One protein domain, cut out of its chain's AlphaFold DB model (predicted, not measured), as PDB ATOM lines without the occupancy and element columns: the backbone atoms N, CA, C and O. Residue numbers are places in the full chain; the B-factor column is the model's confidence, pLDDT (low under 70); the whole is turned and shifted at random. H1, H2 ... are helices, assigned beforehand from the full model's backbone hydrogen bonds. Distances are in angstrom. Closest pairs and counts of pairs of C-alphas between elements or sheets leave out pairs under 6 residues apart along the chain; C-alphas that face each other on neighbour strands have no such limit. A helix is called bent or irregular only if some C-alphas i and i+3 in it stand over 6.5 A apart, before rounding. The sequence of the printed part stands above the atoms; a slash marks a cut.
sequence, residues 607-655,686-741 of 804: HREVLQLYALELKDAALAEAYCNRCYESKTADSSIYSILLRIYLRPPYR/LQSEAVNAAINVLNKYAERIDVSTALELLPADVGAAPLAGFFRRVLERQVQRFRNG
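AT A GLANCE: This is residues 607 to 655 and 686 to 741 of the 804 residues of an uncharacterized protein of Phytophthora kernoviae (UniProt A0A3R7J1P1). H1, H2 and H3 make a small up-and-down bundle, each helix running against the one before it; H4 and H5 also pack on H3, and the long H6 starts beside H4 and reaches away, its residues 735 to 741 sticking out. The printed part has 105 residues, with six named helices, H1 to H6 in order, and no named strand: the class is all helix. It is compact, with a radius of gyration of the C-alphas of 14.0 A and spans of 47 by 35 by 19 A.

HOW THE PARTS SIT: Start at H1, residues 607 to 617, which forms a hairpin with H2, residues 621 to 633; their closest C-alphas, of Tyr 614 and Ala 624, are 5.4 A apart. Next find the hub, H3, residues 641 to 650, which forms a hairpin with H2 at a shallow tilt of 22 degrees, closest at C-alphas 628 and 641, 6.2 A. Past the cut, H4, residues 686 to 700, touches H3, opposite ways, closest at C-alphas 649 and 690, 5.2 A. H5, residues 707 to 713, touches H3, closest at C-alphas 647 and 713, 6.4 A. H6, residues 721 to 741, touches H4 with residues 722 to 726 alone, closest at C-alphas 699 and 726, 4.4 A; H1 and H6 are apart. In H1 to H5 every O i to N i+4 pair is within hydrogen-bond range; in H6, 15 of 17 are.

IN THESE COORDINATES: Find C-alpha 607 at (212.077, 247.078, 353.830), where H1 begins. H2 is 18.4 A long and H4 21.3 A. H6 runs 30.5 A to C-alpha 741 at (202.409, 266.319, 378.892); it is irregular, with C-alphas 722 and 725 7.3 A apart.

THE WHOLE: The farthest C-alphas, of Arg 655 and Arg 739, are 47.7 A apart. Residues 656 to 685 are not printed; C-alphas 655 and 686 are 15.3 A apart across this cut. Of the links printed whole, none is long. Look for pLDDT under 70 at residues 636 to 639, 652 to 655 and 686 to 688.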
ATOM      1  N   HIS A 607     213.492 247.318 353.497       89.62
ATOM      2  CA  HIS A 607     212.077 247.078 353.830       89.62
ATOM      3  C   HIS A 607     211.103 247.487 352.718       89.62
ATOM      4  O   HIS A 607     210.053 246.872 352.549       89.62
ATOM      5  N   ARG A 608     211.448 248.514 351.929       87.62
ATOM      6  CA  ARG A 608     210.626 248.959 350.793       87.62
ATOM      7  C   ARG A 608     210.440 247.856 349.754       87.62
ATOM      8  O   ARG A 608     209.349 247.727 349.216       87.62
ATOM      9  N   GLU A 609     211.487 247.094 349.471       87.88
ATOM     10  CA  GLU A 609     211.441 246.033 348.464       87.88
ATOM     11  C   GLU A 609     210.656 244.832 348.973       87.88
ATOM     12  O   GLU A 609     209.820 244.320 348.244       87.88
ATOM     13  N   VAL A 610     210.805 244.469 350.252       89.81
ATOM     14  CA  VAL A 610     209.967 243.435 350.890       89.81
ATOM     15  C   VAL A 610     208.482 243.770 350.755       89.81
ATOM     16  O   VAL A 610     207.682 242.941 350.330       89.81
ATOM     17  N   LEU A 611     208.111 245.014 351.060       88.50
ATOM     18  CA  LEU A 611     206.730 245.469 350.925       88.50
ATOM     19  C   LEU A 611     206.260 245.491 349.467       88.50
ATOM     20  O   LEU A 611     205.084 245.254 349.217       88.50
ATOM     21  N   GLN A 612     207.147 245.740 348.499       87.00
ATOM     22  CA  GLN A 612     206.814 245.617 347.077       87.00
ATOM     23  C   GLN A 612     206.577 244.155 346.679       87.00
ATOM     24  O   GLN A 612     205.592 243.886 345.995       87.00
ATOM     25  N   LEU A 613     207.409 243.217 347.147       86.12
ATOM     26  CA  LEU A 613     207.205 241.781 346.925       86.12
ATOM     27  C   LEU A 613     205.842 241.336 347.482       86.12
ATOM     28  O   LEU A 613     205.038 240.730 346.779       86.12
ATOM     29  N   TYR A 614     205.521 241.709 348.721       88.38
ATOM     30  CA  TYR A 614     204.269 241.302 349.366       88.38
ATOM     31  C   TYR A 614     203.026 241.995 348.784       88.38
ATOM     32  O   TYR A 614     202.043 241.331 348.459       88.38
ATOM     33  N   ALA A 615     203.066 243.319 348.603       84.94
ATOM     34  CA  ALA A 615     201.902 244.092 348.172       84.94
ATOM     35  C   ALA A 615     201.660 244.061 346.653       84.94
ATOM     36  O   ALA A 615     200.507 244.110 346.229       84.94
ATOM     37  N   LEU A 616     202.714 244.006 345.827       81.81
ATOM     38  CA  LEU A 616     202.587 244.070 344.363       81.81
ATOM     39  C   LEU A 616     202.725 242.698 343.700       81.81
ATOM     40  O   LEU A 616     201.943 242.397 342.799       81.81
ATOM     41  N   GLU A 617     203.701 241.880 344.112       79.75
ATOM     42  CA  GLU A 617     203.944 240.578 343.470       79.75
ATOM     43  C   GLU A 617     203.013 239.485 344.004       79.75
ATOM     44  O   GLU A 617     202.371 238.799 343.211       79.75
ATOM     45  N   LEU A 618     202.876 239.360 345.330       82.31
ATOM     46  CA  LEU A 618     201.944 238.407 345.951       82.31
ATOM     47  C   LEU A 618     200.505 238.933 346.048       82.31
ATOM     48  O   LEU A 618     199.584 238.135 346.202       82.31
ATOM     49  N   LYS A 619     200.311 240.258 345.959       82.62
ATOM     50  CA  LYS A 619     199.022 240.947 346.172       82.62
ATOM     51  C   LYS A 619     198.346 240.588 347.505       82.62
ATOM     52  O   LYS A 619     197.122 240.625 347.615       82.62
ATOM     53  N   ASP A 620     199.142 240.267 348.523       84.44
ATOM     54  CA  ASP A 620     198.661 239.891 349.852       84.44
ATOM     55  C   ASP A 620     198.815 241.078 350.812       84.44
ATOM     56  O   ASP A 620     199.872 241.320 351.407       84.44
ATOM     57  N   ALA A 621     197.737 241.857 350.942       83.25
ATOM     58  CA  ALA A 621     197.714 243.031 351.809       83.25
ATOM     59  C   ALA A 621     197.852 242.665 353.296       83.25
ATOM     60  O   ALA A 621     198.469 243.415 354.056       83.25
ATOM     61  N   ALA A 622     197.327 241.507 353.709       86.50
ATOM     62  CA  ALA A 622     197.389 241.056 355.094       86.50
ATOM     63  C   ALA A 622     198.828 240.705 355.495       86.50
ATOM     64  O   ALA A 622     199.286 241.107 356.567       86.50
ATOM     65  N   LEU A 623     199.568 240.030 354.611       86.56
ATOM     66  CA  LEU A 623     200.984 239.726 354.814       86.56
ATOM     67  C   LEU A 623     201.842 240.999 354.895       86.56
ATOM     68  O   LEU A 623     202.690 241.124 355.782       86.56
ATOM     69  N   ALA A 624     201.600 241.970 354.008       87.62
ATOM     70  CA  ALA A 624     202.303 243.253 354.028       87.62
ATOM     71  C   ALA A 624     202.036 244.035 355.330       87.62
ATOM     72  O   ALA A 624     202.964 244.594 355.923       87.62
ATOM     73  N   GLU A 625     200.791 244.035 355.822       88.25
ATOM     74  CA  GLU A 625     200.443 244.607 357.129       88.25
ATOM     75  C   GLU A 625     201.139 243.877 358.284       88.25
ATOM     76  O   GLU A 625     201.692 244.523 359.180       88.25
ATOM     77  N   ALA A 626     201.138 242.540 358.270       88.00
ATOM     78  CA  ALA A 626     201.787 241.724 359.291       88.00
ATOM     79  C   ALA A 626     203.298 242.000 359.363       88.00
ATOM     80  O   ALA A 626     203.842 242.158 360.459       88.00
ATOM     81  N   TYR A 627     203.961 242.158 358.213       87.62
ATOM     82  CA  TYR A 627     205.372 242.536 358.146       87.62
ATOM     83  C   TYR A 627     205.636 243.920 358.762       87.62
ATOM     84  O   TYR A 627     206.528 244.055 359.602       87.62
ATOM     85  N   CYS A 628     204.825 244.932 358.429       87.62
ATOM     86  CA  CYS A 628     204.919 246.261 359.043       87.62
ATOM     87  C   CYS A 628     204.764 246.210 360.570       87.62
ATOM     88  O   CYS A 628     205.524 246.869 361.282       87.62
ATOM     89  N   ASN A 629     203.816 245.413 361.079       88.31
ATOM     90  CA  ASN A 629     203.619 245.234 362.521       88.31
ATOM     91  C   ASN A 629     204.863 244.618 363.174       88.31
ATOM     92  O   ASN A 629     205.375 245.180 364.143       88.31
ATOM     93  N   ARG A 630     205.396 243.533 362.594       86.19
ATOM     94  CA  ARG A 630     206.597 242.842 363.084       86.19
ATOM     95  C   ARG A 630     207.810 243.771 363.129       86.19
ATOM     96  O   ARG A 630     208.535 243.791 364.124       86.19
ATOM     97  N   CYS A 631     208.027 244.576 362.091       85.06
ATOM     98  CA  CYS A 631     209.136 245.529 362.043       85.06
ATOM     99  C   CYS A 631     208.984 246.691 363.038       85.06
ATOM    100  O   CYS A 631     209.961 247.085 363.675       85.06
ATOM    101  N   TYR A 632     207.764 247.212 363.209       83.19
ATOM    102  CA  TYR A 632     207.479 248.282 364.166       83.19
ATOM    103  C   TYR A 632     207.630 247.811 365.622       83.19
ATOM    104  O   TYR A 632     208.207 248.515 366.449       83.19
ATOM    105  N   GLU A 633     207.155 246.604 365.945       83.44
ATOM    106  CA  GLU A 633     207.248 246.016 367.290       83.44
ATOM    107  C   GLU A 633     208.685 245.650 367.668       83.44
ATOM    108  O   GLU A 633     209.129 245.942 368.778       83.44
ATOM    109  N   SER A 634     209.442 245.087 366.724       76.94
ATOM    110  CA  SER A 634     210.860 244.758 366.917       76.94
ATOM    111  C   SER A 634     211.793 245.976 366.891       76.94
ATOM    112  O   SER A 634     212.987 245.816 367.134       76.94
ATOM    113  N   LYS A 635     211.277 247.184 366.603       76.75
ATOM    114  CA  LYS A 635     212.058 248.421 366.388       76.75
ATOM    115  C   LYS A 635     213.187 248.252 365.360       76.75
ATOM    116  O   LYS A 635     214.197 248.945 365.428       76.75
ATOM    117  N   THR A 636     213.026 247.315 364.427       66.94
ATOM    118  CA  THR A 636     214.004 247.055 363.360       66.94
ATOM    119  C   THR A 636     213.915 248.092 362.246       66.94
ATOM    120  O   THR A 636     214.894 248.304 361.539       66.94
ATOM    121  N   ALA A 637     212.768 248.764 362.126       68.44
ATOM    122  CA  ALA A 637     212.537 249.860 361.197       68.44
ATOM    123  C   ALA A 637     211.962 251.090 361.915       68.44
ATOM    124  O   ALA A 637     211.298 250.978 362.950       68.44
ATOM    125  N   ASP A 638     212.180 252.263 361.321       68.69
ATOM    126  CA  ASP A 638     211.622 253.528 361.797       68.69
ATOM    127  C   ASP A 638     210.089 253.572 361.671       68.69
ATOM    128  O   ASP A 638     209.465 252.838 360.896       68.69
ATOM    129  N   SER A 639     209.464 254.529 362.373       68.06
ATOM    130  CA  SER A 639     208.013 254.804 362.308       68.06
ATOM    131  C   SER A 639     207.493 255.072 360.882       68.06
ATOM    132  O   SER A 639     206.285 255.115 360.664       68.06
ATOM    133  N   SER A 640     208.385 255.244 359.904       80.94
ATOM    134  CA  SER A 640     208.080 255.422 358.488       80.94
ATOM    135  C   SER A 640     207.730 254.131 357.737       80.94
ATOM    136  O   SER A 640     207.402 254.204 356.557       80.94
ATOM    137  N   ILE A 641     207.776 252.939 358.345       85.44
ATOM    138  CA  ILE A 641     207.474 251.704 357.594       85.44
ATOM    139  C   ILE A 641     206.042 251.676 357.036       85.44
ATOM    140  O   ILE A 641     205.828 251.315 355.879       85.44
ATOM    141  N   TYR A 642     205.068 252.176 357.802       85.44
ATOM    142  CA  TYR A 642     203.691 252.308 357.325       85.44
ATOM    143  C   TYR A 642     203.548 253.403 356.262       85.44
ATOM    144  O   TYR A 642     202.747 253.250 355.345       85.44
ATOM    145  N   SER A 643     204.338 254.483 356.324       84.06
ATOM    146  CA  SER A 643     204.323 255.502 355.265       84.06
ATOM    147  C   SER A 643     204.957 254.991 353.965       84.06
ATOM    148  O   SER A 643     204.511 255.364 352.880       84.06
ATOM    149  N   ILE A 644     205.926 254.068 354.046       85.25
ATOM    150  CA  ILE A 644     206.451 253.331 352.887       85.25
ATOM    151  C   ILE A 644     205.361 252.435 352.283       85.25
ATOM    152  O   ILE A 644     205.162 252.491 351.069       85.25
ATOM    153  N   LEU A 645     204.625 251.668 353.098       86.56
ATOM    154  CA  LEU A 645     203.511 250.832 352.624       86.56
ATOM    155  C   LEU A 645     202.418 251.669 351.940       86.56
ATOM    156  O   LEU A 645     201.997 251.352 350.830       86.56
ATOM    157  N   LEU A 646     202.018 252.789 352.552       84.44
ATOM    158  CA  LEU A 646     201.054 253.725 351.963       84.44
ATOM    159  C   LEU A 646     201.535 254.275 350.623       84.44
ATOM    160  O   LEU A 646     200.771 254.336 349.664       84.44
ATOM    161  N   ARG A 647     202.819 254.635 350.525       85.38
ATOM    162  CA  ARG A 647     203.408 255.103 349.269       85.38
ATOM    163  C   ARG A 647     203.383 254.020 348.190       85.38
ATOM    164  O   ARG A 647     203.198 254.367 347.031       85.38
ATOM    165  N   ILE A 648     203.553 252.745 348.544       85.31
ATOM    166  CA  ILE A 648     203.489 251.627 347.590       85.31
ATOM    167  C   ILE A 648     202.061 251.436 347.063       85.31
ATOM    168  O   ILE A 648     201.895 251.309 345.853       85.31
ATOM    169  N   TYR A 649     201.044 251.479 347.930       83.31
ATOM    170  CA  TYR A 649     199.646 251.366 347.501       83.31
ATOM    171  C   TYR A 649     199.178 252.566 346.667       83.31
ATOM    172  O   TYR A 649     198.499 252.389 345.659       83.31
ATOM    173  N   LEU A 650     199.553 253.787 347.059       81.00
ATOM    174  CA  LEU A 650     199.058 255.022 346.439       81.00
ATOM    175  C   LEU A 650     199.894 255.482 345.233       81.00
ATOM    176  O   LEU A 650     199.404 256.227 344.387       81.00
ATOM    177  N   ARG A 651     201.164 255.067 345.139       75.50
ATOM    178  CA  ARG A 651     202.073 255.365 344.018       75.50
ATOM    179  C   ARG A 651     202.872 254.111 343.636       75.50
ATOM    180  O   ARG A 651     204.081 254.056 343.896       75.50
ATOM    181  N   PRO A 652     202.231 253.102 343.022       67.50
ATOM    182  CA  PRO A 652     202.940 251.917 342.565       67.50
ATOM    183  C   PRO A 652     203.995 252.326 341.520       67.50
ATOM    184  O   PRO A 652     203.681 253.080 340.594       67.50
ATOM    185  N   PRO A 653     205.259 251.881 341.646       58.59
ATOM    186  CA  PRO A 653     206.246 252.112 340.602       58.59
ATOM    187  C   PRO A 653     205.800 251.364 339.342       58.59
ATOM    188  O   PRO A 653     205.638 250.144 339.364       58.59
ATOM    189  N   TYR A 654     205.594 252.083 338.239       50.38
ATOM    190  CA  TYR A 654     205.431 251.450 336.933       50.38
ATOM    191  C   TYR A 654     206.699 250.636 336.634       50.38
ATOM    192  O   TYR A 654     207.795 251.200 336.619       50.38
ATOM    193  N   ARG A 655     206.570 249.322 336.385       45.03
ATOM    194  CA  ARG A 655     207.640 248.554 335.729       45.03
ATOM    195  C   ARG A 655     207.791 249.130 334.321       45.03
ATOM    196  O   ARG A 655     207.028 248.778 333.428       45.03
ATOM    197  N   LEU A 686     191.895 248.762 339.687       52.88
ATOM    198  CA  LEU A 686     193.061 248.441 340.526       52.88
ATOM    199  C   LEU A 686     193.495 249.611 341.423       52.88
ATOM    200  O   LEU A 686     193.957 249.393 342.540       52.88
ATOM    201  N   GLN A 687     193.326 250.854 340.959       61.38
ATOM    202  CA  GLN A 687     193.587 252.022 341.803       61.38
ATOM    203  C   GLN A 687     192.547 252.161 342.919       61.38
ATOM    204  O   GLN A 687     192.917 252.508 344.036       61.38
ATOM    205  N   SER A 688     191.275 251.824 342.674       69.50
ATOM    206  CA  SER A 688     190.242 251.887 343.713       69.50
ATOM    207  C   SER A 688     190.487 250.885 344.846       69.50
ATOM    208  O   SER A 688     190.294 251.229 346.010       69.50
ATOM    209  N   GLU A 689     190.932 249.664 344.538       74.88
ATOM    210  CA  GLU A 689     191.251 248.649 345.555       74.88
ATOM    211  C   GLU A 689     192.484 249.030 346.383       74.88
ATOM    212  O   GLU A 689     192.455 248.942 347.611       74.88
ATOM    213  N   ALA A 690     193.541 249.527 345.735       73.25
ATOM    214  CA  ALA A 690     194.754 249.972 346.419       73.25
ATOM    215  C   ALA A 690     194.504 251.203 347.311       73.25
ATOM    216  O   ALA A 690     195.023 251.280 348.428       73.25
ATOM    217  N   VAL A 691     193.666 252.143 346.861       78.75
ATOM    218  CA  VAL A 691     193.246 253.307 347.656       78.75
ATOM    219  C   VAL A 691     192.404 252.870 348.858       78.75
ATOM    220  O   VAL A 691     192.655 253.330 349.972       78.75
ATOM    221  N   ASN A 692     191.476 251.927 348.683       82.50
ATOM    222  CA  ASN A 692     190.694 251.375 349.793       82.50
ATOM    223  C   ASN A 692     191.581 250.637 350.814       82.50
ATOM    224  O   ASN A 692     191.412 250.820 352.020       82.50
ATOM    225  N   ALA A 693     192.573 249.865 350.356       81.50
ATOM    226  CA  ALA A 693     193.558 249.226 351.230       81.50
ATOM    227  C   ALA A 693     194.389 250.261 352.014       81.50
ATOM    228  O   ALA A 693     194.566 250.127 353.225       81.50
ATOM    229  N   ALA A 694     194.826 251.344 351.362       83.12
ATOM    230  CA  ALA A 694     195.540 252.437 352.021       83.12
ATOM    231  C   ALA A 694     194.680 253.149 353.085       83.12
ATOM    232  O   ALA A 694     195.167 253.429 354.183       83.12
ATOM    233  N   ILE A 695     193.393 253.389 352.808       85.25
ATOM    234  CA  ILE A 695     192.439 253.970 353.771       85.25
ATOM    235  C   ILE A 695     192.242 253.040 354.978       85.25
ATOM    236  O   ILE A 695     192.221 253.505 356.121       85.25
ATOM    237  N   ASN A 696     192.157 251.726 354.756       86.19
ATOM    238  CA  ASN A 696     192.051 250.743 355.836       86.19
ATOM    239  C   ASN A 696     193.292 250.754 356.740       86.19
ATOM    240  O   ASN A 696     193.153 250.804 357.966       86.19
ATOM    241  N   VAL A 697     194.494 250.797 356.154       85.38
ATOM    242  CA  VAL A 697     195.759 250.918 356.898       85.38
ATOM    243  C   VAL A 697     195.798 252.218 357.709       85.38
ATOM    244  O   VAL A 697     196.148 252.179 358.889       85.38
ATOM    245  N   LEU A 698     195.384 253.350 357.125       86.44
ATOM    246  CA  LEU A 698     195.301 254.639 357.825       86.44
ATOM    247  C   LEU A 698     194.353 254.572 359.023       86.44
ATOM    248  O   LEU A 698     194.734 254.932 360.132       86.44
ATOM    249  N   ASN A 699     193.134 254.067 358.836       87.06
ATOM    250  CA  ASN A 699     192.155 253.971 359.916       87.06
ATOM    251  C   ASN A 699     192.634 253.035 361.038       87.06
ATOM    252  O   ASN A 699     192.508 253.371 362.217       87.06
ATOM    253  N   LYS A 700     193.216 251.880 360.692       86.44
ATOM    254  CA  LYS A 700     193.653 250.849 361.647       86.44
ATOM    255  C   LYS A 700     194.905 251.257 362.422       86.44
ATOM    256  O   LYS A 700     194.922 251.114 363.643       86.44
ATOM    257  N   TYR A 701     195.901 251.819 361.740       85.94
ATOM    258  CA  TYR A 701     197.218 252.146 362.298       85.94
ATOM    259  C   TYR A 701     197.475 253.654 362.410       85.94
ATOM    260  O   TYR A 701     198.627 254.079 362.419       85.94
ATOM    261  N   ALA A 702     196.417 254.458 362.562       81.88
ATOM    262  CA  ALA A 702     196.463 255.922 362.680       81.88
ATOM    263  C   ALA A 702     197.519 256.444 363.671       81.88
ATOM    264  O   ALA A 702     198.111 257.501 363.491       81.88
ATOM    265  N   GLU A 703     197.769 255.677 364.728       78.56
ATOM    266  CA  GLU A 703     198.739 255.983 365.770       78.56
ATOM    267  C   GLU A 703     200.207 255.787 365.351       78.56
ATOM    268  O   GLU A 703     201.110 256.390 365.931       78.56
ATOM    269  N   ARG A 704     200.482 254.919 364.383       80.25
ATOM    270  CA  ARG A 704     201.846 254.541 363.980       80.25
ATOM    271  C   ARG A 704     202.324 255.307 362.741       80.25
ATOM    272  O   ARG A 704     203.451 255.109 362.300       80.25
ATOM    273  N   ILE A 705     201.466 256.160 362.184       83.50
ATOM    274  CA  ILE A 705     201.670 256.862 360.918       83.50
ATOM    275  C   ILE A 705     201.838 258.353 361.200       83.50
ATOM    276  O   ILE A 705     201.102 258.934 361.999       83.50
ATOM    277  N   ASP A 706     202.804 258.979 360.533       82.44
ATOM    278  CA  ASP A 706     202.941 260.429 360.575       82.44
ATOM    279  C   ASP A 706     201.839 261.108 359.742       82.44
ATOM    280  O   ASP A 706     201.591 260.769 358.585       82.44
ATOM    281  N   VAL A 707     201.153 262.069 360.361       84.31
ATOM    282  CA  VAL A 707     199.933 262.679 359.811       84.31
ATOM    283  C   VAL A 707     200.250 263.517 358.579       84.31
ATOM    284  O   VAL A 707     199.521 263.456 357.592       84.31
ATOM    285  N   SER A 708     201.344 264.278 358.620       83.62
ATOM    286  CA  SER A 708     201.753 265.150 357.520       83.62
ATOM    287  C   SER A 708     202.075 264.334 356.272       83.62
ATOM    288  O   SER A 708     201.500 264.571 355.211       83.62
ATOM    289  N   THR A 709     202.906 263.300 356.416       83.00
ATOM    290  CA  THR A 709     203.245 262.409 355.298       83.00
ATOM    291  C   THR A 709     202.041 261.633 354.766       83.00
ATOM    292  O   THR A 709     201.945 261.433 353.557       83.00
ATOM    293  N   ALA A 710     201.097 261.216 355.618       83.62
ATOM    294  CA  ALA A 710     199.873 260.552 355.169       83.62
ATOM    295  C   ALA A 710     199.010 261.452 354.268       83.62
ATOM    296  O   ALA A 710     198.543 260.996 353.225       83.62
ATOM    297  N   LEU A 711     198.829 262.723 354.640       83.06
ATOM    298  CA  LEU A 711     198.017 263.677 353.875       83.06
ATOM    299  C   LEU A 711     198.652 264.052 352.530       83.06
ATOM    300  O   LEU A 711     197.935 264.204 351.549       83.06
ATOM    301  N   GLU A 712     199.980 264.144 352.456       84.56
ATOM    302  CA  GLU A 712     200.699 264.411 351.198       84.56
ATOM    303  C   GLU A 712     200.654 263.243 350.198       84.56
ATOM    304  O   GLU A 712     200.823 263.431 348.987       84.56
ATOM    305  N   LEU A 713     200.503 262.014 350.700       82.81
ATOM    306  CA  LEU A 713     200.475 260.809 349.872       82.81
ATOM    307  C   LEU A 713     199.083 260.510 349.306       82.81
ATOM    308  O   LEU A 713     199.005 259.838 348.275       82.81
ATOM    309  N   LEU A 714     198.017 260.995 349.947       82.75
ATOM    310  CA  LEU A 714     196.638 260.769 349.519       82.75
ATOM    311  C   LEU A 714     196.315 261.508 348.202       82.75
ATOM    312  O   LEU A 714     196.669 262.679 348.049       82.75
ATOM    313  N   PRO A 715     195.636 260.849 347.248       80.81
ATOM    314  CA  PRO A 715     195.116 261.502 346.050       80.81
ATOM    315  C   PRO A 715     194.085 262.596 346.384       80.81
ATOM    316  O   PRO A 715     193.317 262.469 347.338       80.81
ATOM    317  N   ALA A 716     194.054 263.670 345.589       76.06
ATOM    318  CA  ALA A 716     193.181 264.830 345.826       76.06
ATOM    319  C   ALA A 716     191.678 264.529 345.646       76.06
ATOM    320  O   ALA A 716     190.830 265.304 346.077       76.06
ATOM    321  N   ASP A 717     191.355 263.411 345.003       75.88
ATOM    322  CA  ASP A 717     190.015 262.906 344.713       75.88
ATOM    323  C   ASP A 717     189.432 262.021 345.830       75.88
ATOM    324  O   ASP A 717     188.254 261.658 345.777       75.88
ATOM    325  N   VAL A 718     190.205 261.701 346.876       79.69
ATOM    326  CA  VAL A 718     189.712 260.918 348.018       79.69
ATOM    327  C   VAL A 718     188.794 261.771 348.898       79.69
ATOM    328  O   VAL A 718     189.206 262.772 349.483       79.69
ATOM    329  N   GLY A 719     187.537 261.346 349.047       79.88
ATOM    330  CA  GLY A 719     186.589 261.989 349.957       79.88
ATOM    331  C   GLY A 719     187.037 261.917 351.424       79.88
ATOM    332  O   GLY A 719     187.629 260.934 351.865       79.88
ATOM    333  N   ALA A 720     186.710 262.937 352.222       79.19
ATOM    334  CA  ALA A 720     187.116 262.995 353.631       79.19
ATOM    335  C   ALA A 720     186.364 262.001 354.544       79.19
ATOM    336  O   ALA A 720     186.872 261.625 355.600       79.19
ATOM    337  N   ALA A 721     185.160 261.560 354.158       84.75
ATOM    338  CA  ALA A 721     184.304 260.724 355.006       84.75
ATOM    339  C   ALA A 721     184.918 259.343 355.359       84.75
ATOM    340  O   ALA A 721     184.932 259.005 356.544       84.75
ATOM    341  N   PRO A 722     185.509 258.574 354.418       84.50
ATOM    342  CA  PRO A 722     186.233 257.331 354.730       84.50
ATOM    343  C   PRO A 722     187.431 257.488 355.683       84.50
ATOM    344  O   PRO A 722     187.830 256.523 356.334       84.50
ATOM    345  N   LEU A 723     187.998 258.694 355.795       85.00
ATOM    346  CA  LEU A 723     189.140 259.008 356.664       85.00
ATOM    347  C   LEU A 723     188.720 259.492 358.063       85.00
ATOM    348  O   LEU A 723     189.574 259.794 358.898       85.00
ATOM    349  N   ALA A 724     187.418 259.563 358.358       86.06
ATOM    350  CA  ALA A 724     186.921 260.057 359.642       86.06
ATOM    351  C   ALA A 724     187.467 259.262 360.845       86.06
ATOM    352  O   ALA A 724     187.732 259.842 361.901       86.06
ATOM    353  N   GLY A 725     187.666 257.946 360.687       85.56
ATOM    354  CA  GLY A 725     188.259 257.086 361.716       85.56
ATOM    355  C   GLY A 725     189.707 257.468 362.039       85.56
ATOM    356  O   GLY A 725     190.064 257.605 363.210       85.56
ATOM    357  N   PHE A 726     190.514 257.709 361.006       86.38
ATOM    358  CA  PHE A 726     191.894 258.172 361.108       86.38
ATOM    359  C   PHE A 726     191.977 259.523 361.824       86.38
ATOM    360  O   PHE A 726     192.654 259.631 362.847       86.38
ATOM    361  N   PHE A 727     191.232 260.532 361.356       87.25
ATOM    362  CA  PHE A 727     191.264 261.872 361.955       87.25
ATOM    363  C   PHE A 727     190.827 261.871 363.421       87.25
ATOM    364  O   PHE A 727     191.462 262.530 364.245       87.25
ATOM    365  N   ARG A 728     189.789 261.100 363.769       88.81
ATOM    366  CA  ARG A 728     189.329 260.966 365.156       88.81
ATOM    367  C   ARG A 728     190.446 260.454 366.067       88.81
ATOM    368  O   ARG A 728     190.767 261.112 367.052       88.81
ATOM    369  N   ARG A 729     191.084 259.336 365.700       86.81
ATOM    370  CA  ARG A 729     192.161 258.715 366.493       86.81
ATOM    371  C   ARG A 729     193.387 259.621 366.617       86.81
ATOM    372  O   ARG A 729     193.978 259.729 367.692       86.81
ATOM    373  N   VAL A 730     193.757 260.314 365.538       87.81
ATOM    374  CA  VAL A 730     194.866 261.280 365.544       87.81
ATOM    375  C   VAL A 730     194.584 262.436 366.507       87.81
ATOM    376  O   VAL A 730     195.442 262.766 367.332       87.81
ATOM    377  N   LEU A 731     193.391 263.033 366.441       87.81
ATOM    378  CA  LEU A 731     193.001 264.150 367.307       87.81
ATOM    379  C   LEU A 731     192.906 263.726 368.775       87.81
ATOM    380  O   LEU A 731     193.479 264.392 369.639       87.81
ATOM    381  N   GLU A 732     192.255 262.595 369.060       89.06
ATOM    382  CA  GLU A 732     192.180 262.015 370.408       89.06
ATOM    383  C   GLU A 732     193.578 261.826 371.001       89.06
ATOM    384  O   GLU A 732     193.845 262.238 372.135       89.06
ATOM    385  N   ARG A 733     194.517 261.296 370.211       84.31
ATOM    386  CA  ARG A 733     195.902 261.123 370.645       84.31
ATOM    387  C   ARG A 733     196.632 262.443 370.858       84.31
ATOM    388  O   ARG A 733     197.390 262.550 371.825       84.31
ATOM    389  N   GLN A 734     196.463 263.436 369.987       85.50
ATOM    390  CA  GLN A 734     197.093 264.744 370.185       85.50
ATOM    391  C   GLN A 734     196.600 265.401 371.479       85.50
ATOM    392  O   GLN A 734     197.417 265.868 372.278       85.50
ATOM    393  N   VAL A 735     195.292 265.342 371.742       91.25
ATOM    394  CA  VAL A 735     194.689 265.824 372.993       91.25
ATOM    395  C   VAL A 735     195.231 265.046 374.193       91.25
ATOM    396  O   VAL A 735     195.641 265.651 375.186       91.25
ATOM    397  N   GLN A 736     195.305 263.717 374.103       89.44
ATOM    398  CA  GLN A 736     195.824 262.872 375.176       89.44
ATOM    399  C   GLN A 736     197.308 263.141 375.457       89.44
ATOM    400  O   GLN A 736     197.715 263.260 376.613       89.44
ATOM    401  N   ARG A 737     198.132 263.303 374.414       87.44
ATOM    402  CA  ARG A 737     199.554 263.656 374.539       87.44
ATOM    403  C   ARG A 737     199.727 265.026 375.188       87.44
ATOM    404  O   ARG A 737     200.600 265.174 376.042       87.44
ATOM    405  N   PHE A 738     198.891 265.997 374.824       91.44
ATOM    406  CA  PHE A 738     198.892 267.321 375.437       91.44
ATOM    407  C   PHE A 738     198.541 267.253 376.930       91.44
ATOM    408  O   PHE A 738     199.315 267.738 377.757       91.44
ATOM    409  N   ARG A 739     197.440 266.581 377.296       93.25
ATOM    410  CA  ARG A 739     197.017 266.396 378.699       93.25
ATOM    411  C   ARG A 739     198.070 265.658 379.526       93.25
ATOM    412  O   ARG A 739     198.477 266.146 380.576       93.25
ATOM    413  N   ASN A 740     198.592 264.537 379.027       93.88
ATOM    414  CA  ASN A 740     199.649 263.778 379.704       93.88
ATOM    415  C   ASN A 740     200.939 264.591 379.848       93.88
ATOM    416  O   ASN A 740     201.605 264.522 380.881       93.88
ATOM    417  N   GLY A 741     201.290 265.384 378.833       94.44
ATOM    418  CA  GLY A 741     202.409 266.319 378.892       94.44
ATOM    419  C   GLY A 741     202.217 267.384 379.973       94.44
ATOM    420  O   GLY A 741     203.154 267.670 380.717       94.44
TER     421      GLY A 741